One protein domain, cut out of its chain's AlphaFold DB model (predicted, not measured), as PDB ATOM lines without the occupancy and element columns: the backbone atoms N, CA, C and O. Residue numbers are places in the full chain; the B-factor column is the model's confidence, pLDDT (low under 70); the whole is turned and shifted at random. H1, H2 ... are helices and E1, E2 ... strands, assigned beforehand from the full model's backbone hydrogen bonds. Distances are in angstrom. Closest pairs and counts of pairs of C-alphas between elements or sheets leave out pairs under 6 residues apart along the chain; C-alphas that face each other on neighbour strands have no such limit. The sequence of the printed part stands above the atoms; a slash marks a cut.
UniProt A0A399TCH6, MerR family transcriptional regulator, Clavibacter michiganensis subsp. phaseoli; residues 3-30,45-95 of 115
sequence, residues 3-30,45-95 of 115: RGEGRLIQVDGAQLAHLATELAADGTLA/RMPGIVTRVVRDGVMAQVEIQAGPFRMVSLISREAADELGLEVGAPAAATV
ATOM      1  N   ARG A   3     132.469 107.352 155.784       70.12
ATOM      2  CA  ARG A   3     132.960 107.003 157.127       70.12
ATOM      3  C   ARG A   3     132.064 107.666 158.173       70.12
ATOM      4  O   ARG A   3     131.996 108.888 158.209       70.12
ATOM      5  N   GLY A   4     131.417 106.865 159.010       64.75
ATOM      6  CA  GLY A   4     130.907 107.286 160.315       64.75
ATOM      7  C   GLY A   4     131.902 106.926 161.419       64.75
ATOM      8  O   GLY A   4     132.921 106.299 161.130       64.75
ATOM      9  N   GLU A   5     131.606 107.309 162.662       75.12
ATOM     10  CA  GLU A   5     132.397 107.084 163.889       75.12
ATOM     11  C   GLU A   5     132.959 105.646 164.008       75.12
ATOM     12  O   GLU A   5     132.369 104.762 164.618       75.12
ATOM     13  N   GLY A   6     134.095 105.374 163.359       76.56
ATOM     14  CA  GLY A   6     134.730 104.052 163.312       76.56
ATOM     15  C   GLY A   6     134.087 102.999 162.392       76.56
ATOM     16  O   GLY A   6     134.603 101.884 162.330       76.56
ATOM     17  N   ARG A   7     133.015 103.302 161.639       84.31
ATOM     18  CA  ARG A   7     132.322 102.329 160.763       84.31
ATOM     19  C   ARG A   7     132.034 102.885 159.369       84.31
ATOM     20  O   ARG A   7     131.753 104.066 159.197       84.31
ATOM     21  N   LEU A   8     132.060 102.017 158.356       82.50
ATOM     22  CA  LEU A   8     131.538 102.346 157.028       82.50
ATOM     23  C   LEU A   8     130.006 102.360 157.061       82.50
ATOM     24  O   LEU A   8     129.384 101.362 157.417       82.50
ATOM     25  N   ILE A   9     129.407 103.485 156.680       84.50
ATOM     26  CA  ILE A   9     127.958 103.646 156.553       84.50
ATOM     27  C   ILE A   9     127.596 103.618 155.065       84.50
ATOM     28  O   ILE A   9     128.228 104.284 154.232       84.50
ATOM     29  N   GLN A  10     126.581 102.828 154.723       85.44
ATOM     30  CA  GLN A  10     125.945 102.874 153.415       85.44
ATOM     31  C   GLN A  10     124.893 103.978 153.413       85.44
ATOM     32  O   GLN A  10     124.075 104.066 154.322       85.44
ATOM     33  N   VAL A  11     124.956 104.826 152.395       88.00
ATOM     34  CA  VAL A  11     124.020 105.926 152.177       88.00
ATOM     35  C   VAL A  11     123.387 105.679 150.823       88.00
ATOM     36  O   VAL A  11     124.105 105.331 149.879       88.00
ATOM     37  N   ASP A  12     122.069 105.816 150.754       91.75
ATOM     38  CA  ASP A  12     121.345 105.744 149.496       91.75
ATOM     39  C   ASP A  12     121.745 106.910 148.583       91.75
ATOM     40  O   ASP A  12     121.839 108.065 149.012       91.75
ATOM     41  N   GLY A  13     122.014 106.599 147.318       88.88
ATOM     42  CA  GLY A  13     122.485 107.590 146.359       88.88
ATOM     43  C   GLY A  13     121.435 108.659 146.071       88.88
ATOM     44  O   GLY A  13     121.775 109.838 145.995       88.88
ATOM     45  N   ALA A  14     120.166 108.278 145.931       91.75
ATOM     46  CA  ALA A  14     119.100 109.215 145.600       91.75
ATOM     47  C   ALA A  14     118.820 110.174 146.766       91.75
ATOM     48  O   ALA A  14     118.681 111.379 146.550       91.75
ATOM     49  N   GLN A  15     118.839 109.676 148.005       93.06
ATOM     50  CA  GLN A  15     118.766 110.525 149.200       93.06
ATOM     51  C   GLN A  15     119.950 111.496 149.278       93.06
ATOM     52  O   GLN A  15     119.767 112.676 149.579       93.06
ATOM     53  N   LEU A  16     121.161 111.028 148.954       90.81
ATOM     54  CA  LEU A  16     122.341 111.889 148.898       90.81
ATOM     55  C   LEU A  16     122.214 112.966 147.808       90.81
ATOM     56  O   LEU A  16     122.616 114.105 148.030       90.81
ATOM     57  N   ALA A  17     121.643 112.629 146.650       91.88
ATOM     58  CA  ALA A  17     121.417 113.563 145.549       91.88
ATOM     59  C   ALA A  17     120.391 114.651 145.905       91.88
ATOM     60  O   ALA A  17     120.590 115.824 145.574       91.88
ATOM     61  N   HIS A  18     119.326 114.273 146.616       92.81
ATOM     62  CA  HIS A  18     118.336 115.213 147.133       92.81
ATOM     63  C   HIS A  18     118.980 116.206 148.103       92.81
ATOM     64  O   HIS A  18     118.942 117.411 147.864       92.81
ATOM     65  N   LEU A  19     119.676 115.691 149.122       91.81
ATOM     66  CA  LEU A  19     120.375 116.514 150.107       91.81
ATOM     67  C   LEU A  19     121.407 117.440 149.449       91.81
ATOM     68  O   LEU A  19     121.519 118.607 149.809       91.81
ATOM     69  N   ALA A  20     122.159 116.946 148.462       89.25
ATOM     70  CA  ALA A  20     123.119 117.770 147.733       89.25
ATOM     71  C   ALA A  20     122.445 118.949 147.011       89.25
ATOM     72  O   ALA A  20     123.020 120.035 146.952       89.25
ATOM     73  N   THR A  21     121.233 118.750 146.489       90.12
ATOM     74  CA  THR A  21     120.456 119.805 145.827       90.12
ATOM     75  C   THR A  21     119.952 120.838 146.840       90.12
ATOM     76  O   THR A  21     120.070 122.036 146.591       90.12
ATOM     77  N   GLU A  22     119.468 120.398 148.004       91.88
ATOM     78  CA  GLU A  22     119.035 121.285 149.099       91.88
ATOM     79  C   GLU A  22     120.197 122.134 149.633       91.88
ATOM     80  O   GLU A  22     120.114 123.359 149.689       91.88
ATOM     81  N   LEU A  23     121.339 121.506 149.927       89.06
ATOM     82  CA  LEU A  23     122.529 122.209 150.416       89.06
ATOM     83  C   LEU A  23     123.095 123.205 149.393       89.06
ATOM     84  O   LEU A  23     123.727 124.194 149.780       89.06
ATOM     85  N   ALA A  24     122.921 122.935 148.096       86.19
ATOM     86  CA  ALA A  24     123.280 123.873 147.039       86.19
ATOM     87  C   ALA A  24     122.334 125.081 147.015       86.19
ATOM     88  O   ALA A  24     122.813 126.210 146.911       86.19
ATOM     89  N   ALA A  25     121.023 124.846 147.136       87.06
ATOM     90  CA  ALA A  25     120.001 125.893 147.148       87.06
ATOM     91  C   ALA A  25     120.179 126.862 148.329       87.06
ATOM     92  O   ALA A  25     120.088 128.073 148.142       87.06
ATOM     93  N   ASP A  26     120.552 126.342 149.499       88.06
ATOM     94  CA  ASP A  26     120.779 127.143 150.708       88.06
ATOM     95  C   ASP A  26     122.194 127.760 150.771       88.06
ATOM     96  O   ASP A  26     122.590 128.348 151.778       88.06
ATOM     97  N   GLY A  27     123.005 127.608 149.715       81.38
ATOM     98  CA  GLY A  27     124.348 128.190 149.607       81.38
ATOM     99  C   GLY A  27     125.429 127.512 150.461       81.38
ATOM    100  O   GLY A  27     126.599 127.897 150.397       81.38
ATOM    101  N   THR A  28     125.085 126.461 151.208       83.19
ATOM    102  CA  THR A  28     126.003 125.747 152.113       83.19
ATOM    103  C   THR A  28     127.211 125.174 151.362       83.19
ATOM    104  O   THR A  28     128.344 125.258 151.839       83.19
ATOM    105  N   LEU A  29     127.006 124.661 150.143       76.06
ATOM    106  CA  LEU A  29     128.088 124.096 149.321       76.06
ATOM    107  C   LEU A  29     129.050 125.147 148.738       76.06
ATOM    108  O   LEU A  29     130.152 124.792 148.314       76.06
ATOM    109  N   ALA A  30     128.678 126.431 148.723       71.62
ATOM    110  CA  ALA A  30     129.564 127.509 148.280       71.62
ATOM    111  C   ALA A  30     130.613 127.873 149.349       71.62
ATOM    112  O   ALA A  30     131.711 128.313 149.010       71.62
ATOM    113  N   ARG A  45     137.203 118.902 134.892       81.69
ATOM    114  CA  ARG A  45     136.470 117.797 135.490       81.69
ATOM    115  C   ARG A  45     135.864 118.297 136.791       81.69
ATOM    116  O   ARG A  45     136.593 118.639 137.714       81.69
ATOM    117  N   MET A  46     134.545 118.305 136.858       86.69
ATOM    118  CA  MET A  46     133.760 118.757 137.999       86.69
ATOM    119  C   MET A  46     133.055 117.540 138.606       86.69
ATOM    120  O   MET A  46     132.024 117.110 138.083       86.69
ATOM    121  N   PRO A  47     133.640 116.910 139.644       89.25
ATOM    122  CA  PRO A  47     133.022 115.785 140.332       89.25
ATOM    123  C   PRO A  47     131.718 116.210 141.005       89.25
ATOM    124  O   PRO A  47     131.622 117.316 141.537       89.25
ATOM    125  N   GLY A  48     130.747 115.311 141.019       91.25
ATOM    126  CA  GLY A  48     129.432 115.558 141.579       91.25
ATOM    127  C   GLY A  48     128.593 114.293 141.680       91.25
ATOM    128  O   GLY A  48     129.089 113.171 141.556       91.25
ATOM    129  N   ILE A  49     127.302 114.494 141.905       94.12
ATOM    130  CA  ILE A  49     126.295 113.435 141.961       94.12
ATOM    131  C   ILE A  49     125.190 113.727 140.953       94.12
ATOM    132  O   ILE A  49     124.793 114.881 140.789       94.12
ATOM    133  N   VAL A  50     124.721 112.697 140.253       95.69
ATOM    134  CA  VAL A  50     123.591 112.820 139.331       95.69
ATOM    135  C   VAL A  50     122.327 113.090 140.141       95.69
ATOM    136  O   VAL A  50     121.968 112.305 141.016       95.69
ATOM    137  N   THR A  51     121.642 114.190 139.850       96.88
ATOM    138  CA  THR A  51     120.421 114.603 140.561       96.88
ATOM    139  C   THR A  51     119.161 114.388 139.741       96.88
ATOM    140  O   THR A  51     118.082 114.219 140.304       96.88
ATOM    141  N   ARG A  52     119.277 114.338 138.410       97.19
ATOM    142  CA  ARG A  52     118.153 114.082 137.506       97.19
ATOM    143  C   ARG A  52     118.640 113.495 136.188       97.19
ATOM    144  O   ARG A  52     119.653 113.929 135.644       97.19
ATOM    145  N   VAL A  53     117.872 112.546 135.659       96.56
ATOM    146  CA  VAL A  53     118.063 111.995 134.315       96.56
ATOM    147  C   VAL A  53     116.717 111.956 133.610       96.56
ATOM    148  O   VAL A  53     115.771 111.350 134.108       96.56
ATOM    149  N   VAL A  54     116.630 112.602 132.453       97.44
ATOM    150  CA  VAL A  54     115.466 112.544 131.563       97.44
ATOM    151  C   VAL A  54     115.913 111.919 130.259       97.44
ATOM    152  O   VAL A  54     116.897 112.360 129.674       97.44
ATOM    153  N   ARG A  55     115.193 110.897 129.805       95.69
ATOM    154  CA  ARG A  55     115.455 110.198 128.545       95.69
ATOM    155  C   ARG A  55     114.273 110.444 127.623       95.69
ATOM    156  O   ARG A  55     113.146 110.164 128.023       95.69
ATOM    157  N   ASP A  56     114.533 110.954 126.426       95.19
ATOM    158  CA  ASP A  56     113.500 111.213 125.427       95.19
ATOM    159  C   ASP A  56     114.033 110.963 124.011       95.19
ATOM    160  O   ASP A  56     115.036 111.540 123.582       95.19
ATOM    161  N   GLY A  57     113.379 110.051 123.292       94.88
ATOM    162  CA  GLY A  57     113.825 109.586 121.981       94.88
ATOM    163  C   GLY A  57     115.293 109.138 121.979       94.88
ATOM    164  O   GLY A  57     115.666 108.166 122.639       94.88
ATOM    165  N   VAL A  58     116.119 109.847 121.205       96.50
ATOM    166  CA  VAL A  58     117.557 109.571 121.028       96.50
ATOM    167  C   VAL A  58     118.453 110.335 122.002       96.50
ATOM    168  O   VAL A  58     119.653 110.066 122.056       96.50
ATOM    169  N   MET A  59     117.901 111.273 122.773       97.12
ATOM    170  CA  MET A  59     118.655 112.150 123.665       97.12
ATOM    171  C   MET A  59     118.357 111.847 125.133       97.12
ATOM    172  O   MET A  59     117.299 111.340 125.506       97.12
ATOM    173  N   ALA A  60     119.304 112.210 125.987       96.62
ATOM    174  CA  ALA A  60     119.131 112.252 127.422       96.62
ATOM    175  C   ALA A  60     119.675 113.567 127.982       96.62
ATOM    176  O   ALA A  60     120.770 114.012 127.629       96.62
ATOM    177  N   GLN A  61     118.907 114.168 128.886       97.06
ATOM    178  CA  GLN A  61     119.346 115.267 129.731       97.06
ATOM    179  C   GLN A  61     119.780 114.708 131.080       97.06
ATOM    180  O   GLN A  61     119.001 114.046 131.768       97.06
ATOM    181  N   VAL A  62     121.009 115.021 131.474       96.31
ATOM    182  CA  VAL A  62     121.597 114.608 132.747       96.31
ATOM    183  C   VAL A  62     121.981 115.847 133.535       96.31
ATOM    184  O   VAL A  62     122.657 116.742 133.024       96.31
ATOM    185  N   GLU A  63     121.561 115.885 134.790       96.69
ATOM    186  CA  GLU A  63     121.890 116.950 135.727       96.69
ATOM    187  C   GLU A  63     122.816 116.411 136.810       96.69
ATOM    188  O   GLU A  63     122.564 115.350 137.384       96.69
ATOM    189  N   ILE A  64     123.898 117.141 137.071       94.44
ATOM    190  CA  ILE A  64     124.911 116.793 138.066       94.44
ATOM    191  C   ILE A  64     125.079 117.976 139.015       94.44
ATOM    192  O   ILE A  64     125.395 119.085 138.575       94.44
ATOM    193  N   GLN A  65     124.937 117.730 140.315       93.81
ATOM    194  CA  GLN A  65     125.329 118.692 141.340       93.81
ATOM    195  C   GLN A  65     126.827 118.543 141.615       93.81
ATOM    196  O   GLN A  65     127.263 117.538 142.181       93.81
ATOM    197  N   ALA A  66     127.616 119.533 141.201       90.38
ATOM    198  CA  ALA A  66     129.068 119.563 141.340       90.38
ATOM    199  C   ALA A  66     129.488 120.709 142.273       90.38
ATOM    200  O   ALA A  66     129.728 121.842 141.849       90.38
ATOM    201  N   GLY A  67     129.553 120.417 143.575       87.75
ATOM    202  CA  GLY A  67     129.737 121.450 144.597       87.75
ATOM    203  C   GLY A  67     128.564 122.439 144.565       87.75
ATOM    204  O   GLY A  67     127.425 121.983 144.567       87.75
ATOM    205  N   PRO A  68     128.791 123.763 144.502       86.44
ATOM    206  CA  PRO A  68     127.708 124.744 144.407       86.44
ATOM    207  C   PRO A  68     127.076 124.830 143.007       86.44
ATOM    208  O   PRO A  68     126.052 125.484 142.837       86.44
ATOM    209  N   PHE A  69     127.667 124.197 141.991       88.31
ATOM    210  CA  PHE A  69     127.240 124.358 140.604       88.31
ATOM    211  C   PHE A  69     126.311 123.226 140.163       88.31
ATOM    212  O   PHE A  69     126.637 122.047 140.310       88.31
ATOM    213  N   ARG A  70     125.183 123.585 139.541       92.12
ATOM    214  CA  ARG A  70     124.337 122.645 138.795       92.12
ATOM    215  C   ARG A  70     124.813 122.574 137.347       92.12
ATOM    216  O   ARG A  70     124.697 123.545 136.602       92.12
ATOM    217  N   MET A  71     125.314 121.412 136.948       91.38
ATOM    218  CA  MET A  71     125.762 121.131 135.588       91.38
ATOM    219  C   MET A  71     124.668 120.390 134.828       91.38
ATOM    220  O   MET A  71     124.135 119.403 135.329       91.38
ATOM    221  N   VAL A  72     124.363 120.831 133.609       93.06
ATOM    222  CA  VAL A  72     123.415 120.151 132.718       93.06
ATOM    223  C   VAL A  72     124.160 119.696 131.472       93.06
ATOM    224  O   VAL A  72     124.904 120.471 130.872       93.06
ATOM    225  N   SER A  73     123.973 118.436 131.092       91.31
ATOM    226  CA  SER A  73     124.545 117.849 129.886       91.31
ATOM    227  C   SER A  73     123.456 117.199 129.047       91.31
ATOM    228  O   SER A  73     122.542 116.568 129.581       91.31
ATOM    229  N   LEU A  74     123.577 117.356 127.732       93.44
ATOM    230  CA  LEU A  74     122.807 116.607 126.752       93.44
ATOM    231  C   LEU A  74     123.736 115.579 126.117       93.44
ATOM    232  O   LEU A  74     124.768 115.937 125.548       93.44
ATOM    233  N   ILE A  75     123.365 114.314 126.227       93.06
ATOM    234  CA  ILE A  75     124.080 113.182 125.632       93.06
ATOM    235  C   ILE A  75     123.087 112.300 124.879       93.06
ATOM    236  O   ILE A  75     121.876 112.507 124.982       93.06
ATOM    237  N   SER A  76     123.569 111.325 124.108       96.75
ATOM    238  CA  SER A  76     122.656 110.337 123.535       96.75
ATOM    239  C   SER A  76     122.037 109.492 124.647       96.75
ATOM    240  O   SER A  76     122.655 109.240 125.687       96.75
ATOM    241  N   ARG A  77     120.806 109.036 124.421       96.44
ATOM    242  CA  ARG A  77     120.134 108.100 125.321       96.44
ATOM    243  C   ARG A  77     120.964 106.830 125.508       96.44
ATOM    244  O   ARG A  77     121.140 106.392 126.635       96.44
ATOM    245  N   GLU A  78     121.505 106.295 124.417       96.25
ATOM    246  CA  GLU A  78     122.381 105.120 124.437       96.25
ATOM    247  C   GLU A  78     123.591 105.337 125.349       96.25
ATOM    248  O   GLU A  78     123.818 104.535 126.244       96.25
ATOM    249  N   ALA A  79     124.286 106.475 125.235       93.88
ATOM    250  CA  ALA A  79     125.411 106.778 126.117       93.88
ATOM    251  C   ALA A  79     124.979 106.899 127.587       93.88
ATOM    252  O   ALA A  79     125.713 106.479 128.477       93.88
ATOM    253  N   ALA A  80     123.800 107.464 127.867       92.88
ATOM    254  CA  ALA A  80     123.280 107.542 129.232       92.88
ATOM    255  C   ALA A  80     122.990 106.155 129.827       92.88
ATOM    256  O   ALA A  80     123.230 105.938 131.016       92.88
ATOM    257  N   ASP A  81     122.480 105.241 129.003       93.94
ATOM    258  CA  ASP A  81     122.153 103.870 129.389       93.94
ATOM    259  C   ASP A  81     123.434 103.028 129.557       93.94
ATOM    260  O   ASP A  81     123.602 102.376 130.585       93.94
ATOM    261  N   GLU A  82     124.389 103.119 128.628       94.88
ATOM    262  CA  GLU A  82     125.695 102.442 128.703       94.88
ATOM    263  C   GLU A  82     126.529 102.885 129.910       94.88
ATOM    264  O   GLU A  82     127.194 102.071 130.554       94.88
ATOM    265  N   LEU A  83     126.490 104.178 130.238       91.19
ATOM    266  CA  LEU A  83     127.176 104.731 131.406       91.19
ATOM    267  C   LEU A  83     126.448 104.428 132.725       91.19
ATOM    268  O   LEU A  83     126.981 104.764 133.784       91.19
ATOM    269  N   GLY A  84     125.250 103.832 132.684       92.25
ATOM    270  CA  GLY A  84     124.444 103.542 133.871       92.25
ATOM    271  C   GLY A  84     124.068 104.803 134.652       92.25
ATOM    272  O   GLY A  84     124.108 104.809 135.883       92.25
ATOM    273  N   LEU A  85     123.777 105.909 133.954       93.50
ATOM    274  CA  LEU A  85     123.478 107.182 134.609       93.50
ATOM    275  C   LEU A  85     122.095 107.140 135.255       93.50
ATOM    276  O   LEU A  85     121.058 107.159 134.589       93.50
ATOM    277  N   GLU A  86     122.091 107.152 136.579       94.88
ATOM    278  CA  GLU A  86     120.892 107.138 137.407       94.88
ATOM    279  C   GLU A  86     121.006 108.180 138.516       94.88
ATOM    280  O   GLU A  86     122.104 108.594 138.894       94.88
ATOM    281  N   VAL A  87     119.866 108.624 139.045       96.50
ATOM    282  CA  VAL A  87     119.851 109.561 140.173       96.50
ATOM    283  C   VAL A  87     120.576 108.931 141.361       96.50
ATOM    284  O   VAL A  87     120.304 107.797 141.740       96.50
ATOM    285  N   GLY A  88     121.517 109.673 141.941       92.88
ATOM    286  CA  GLY A  88     122.375 109.195 143.017       92.88
ATOM    287  C   GLY A  88     123.706 108.602 142.573       92.88
ATOM    288  O   GLY A  88     124.569 108.354 143.419       92.88
ATOM    289  N   ALA A  89     123.920 108.413 141.269       90.94
ATOM    290  CA  ALA A  89     125.193 107.927 140.761       90.94
ATOM    291  C   ALA A  89     126.295 108.997 140.919       90.94
ATOM    292  O   ALA A  89     126.084 110.165 140.569       90.94
ATOM    293  N   PRO A  90     127.493 108.634 141.414       89.75
ATOM    294  CA  PRO A  90     128.642 109.527 141.386       89.75
ATOM    295  C   PRO A  90     129.097 109.732 139.939       89.75
ATOM    296  O   PRO A  90     129.368 108.774 139.218       89.75
ATOM    297  N   ALA A  91     129.226 110.986 139.522       89.44
ATOM    298  CA  ALA A  91     129.616 111.342 138.163       89.44
ATOM    299  C   ALA A  91     130.591 112.521 138.167       89.44
ATOM    300  O   ALA A  91     130.793 113.197 139.174       89.44
ATOM    301  N   ALA A  92     131.228 112.782 137.030       88.00
ATOM    302  CA  ALA A  92     131.994 114.003 136.849       88.00
ATOM    303  C   ALA A  92     131.594 114.659 135.534       88.00
ATOM    304  O   ALA A  92     131.761 114.063 134.469       88.00
ATOM    305  N   ALA A  93     131.109 115.895 135.606       86.62
ATOM    306  CA  ALA A  93     130.897 116.700 134.417       86.62
ATOM    307  C   ALA A  93     132.269 117.079 133.853       86.62
ATOM    308  O   ALA A  93     133.108 117.632 134.567       86.62
ATOM    309  N   THR A  94     132.523 116.752 132.587       84.00
ATOM    310  CA  THR A  94     133.762 117.143 131.909       84.00
ATOM    311  C   THR A  94     133.459 118.141 130.803       84.00
ATOM    312  O   THR A  94     132.575 117.917 129.983       84.00
ATOM    313  N   VAL A  95     134.178 119.261 130.787       74.81
ATOM    314  CA  VAL A  95     134.018 120.316 129.779       74.81
ATOM    315  C   VAL A  95     135.267 120.339 128.916       74.81
ATOM    316  O   VAL A  95     136.358 120.614 129.399       74.81
TER     317      VAL A  95
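This is residues 3 to 30 and 45 to 95 of the 115 residues of the protein "MerR family transcriptional regulator" of Clavibacter michiganensis subsp. phaseoli (UniProt A0A399TCH6). Picture one strongly twisted antiparallel sheet of four strands, curled like part of a barrel, with the long helix H1 packed across E2 and E3 and the short helix H2 standing at the far end of the E2 and E3 hairpin. A small tail, residues 3 to 10, which holds E1, sticks out from this body. The printed part has 79 residues with two named helices and five named strands in the order E1 H1 E2 E3 E4 H2 E5; the sheet runs E4 E3 E2 E5, and the class is mixed, helices and strands. It is elongated, spanning 45 by 27 by 20 A, and only just compact, close to loose, with a radius of gyration of the C-alphas of 13.5 A.

Begin at Arg 3 and go on to E1, residues 7 to 9. Find C-alpha 13 at (122.485, 107.590, 146.359); from there H1, residues 13 to 25, runs 18.5 A. Past the cut, find C-alpha 45 at (136.470, 117.797, 135.490), where E2 begins; it holds residues 45 to 56, measures 25.9 A and bends by 89 degrees at residue 48. Next come E3, residues 59 to 66, 21.8 A, and E4, residues 69 to 76, 22.6 A. H2, residues 77 to 82, follows directly, and E5, residues 90 to 94, spans 13.2 A to C-alpha 94 at (133.762, 117.143, 131.909).

Start with the meander E2 E3 E4, each strand the antiparallel neighbour of the one before; E2 and E3 form a hairpin, as do E3 and E4. Look for N 51 and O 63, 2.9 A, between E2 and E3, and N 64 and O 71, 2.9 A, between E3 and E4. E2 pairs in a staggered way, with E5 over residues 45 to 49, where N 46 and O 93 are 2.8 A apart, and with E3 over 49 to 56. The closest C-alphas of the edge strands E4 and E5, Met 71 and Ala 93, are 6.9 A apart. There are three layers, helices on both faces of the sheet: H1 on one face, H2 on the other. H1 runs across the strands at a height over the sheet of 8.5 A; its closest C-alpha pair with E2 is Ala 17 and Thr 51, 5.2 A. H2 is over E3 and stands up from the sheet, its line rising 65 degrees; the C-alphas of Met 59 and Arg 77, their closest, are 4.6 A apart. H1 and H2 are apart, and so are E1 and H1. Every O i to N i+4 pair is within hydrogen-bond range in H1 and H2.

The two C-alphas farthest apart, those of Gly 6 and Gly 57, are 46.6 A from each other. Without residues 3 to 10, which stand free, the body spans 36 by 26 by 18 A. Residues 31 to 44 are not printed, and C-alphas 30 and 45 are 17.5 A apart across that cut. Of the links that are printed whole, none is long. The mean pLDDT of the printed part is 89.8, and residue 4 is under 70.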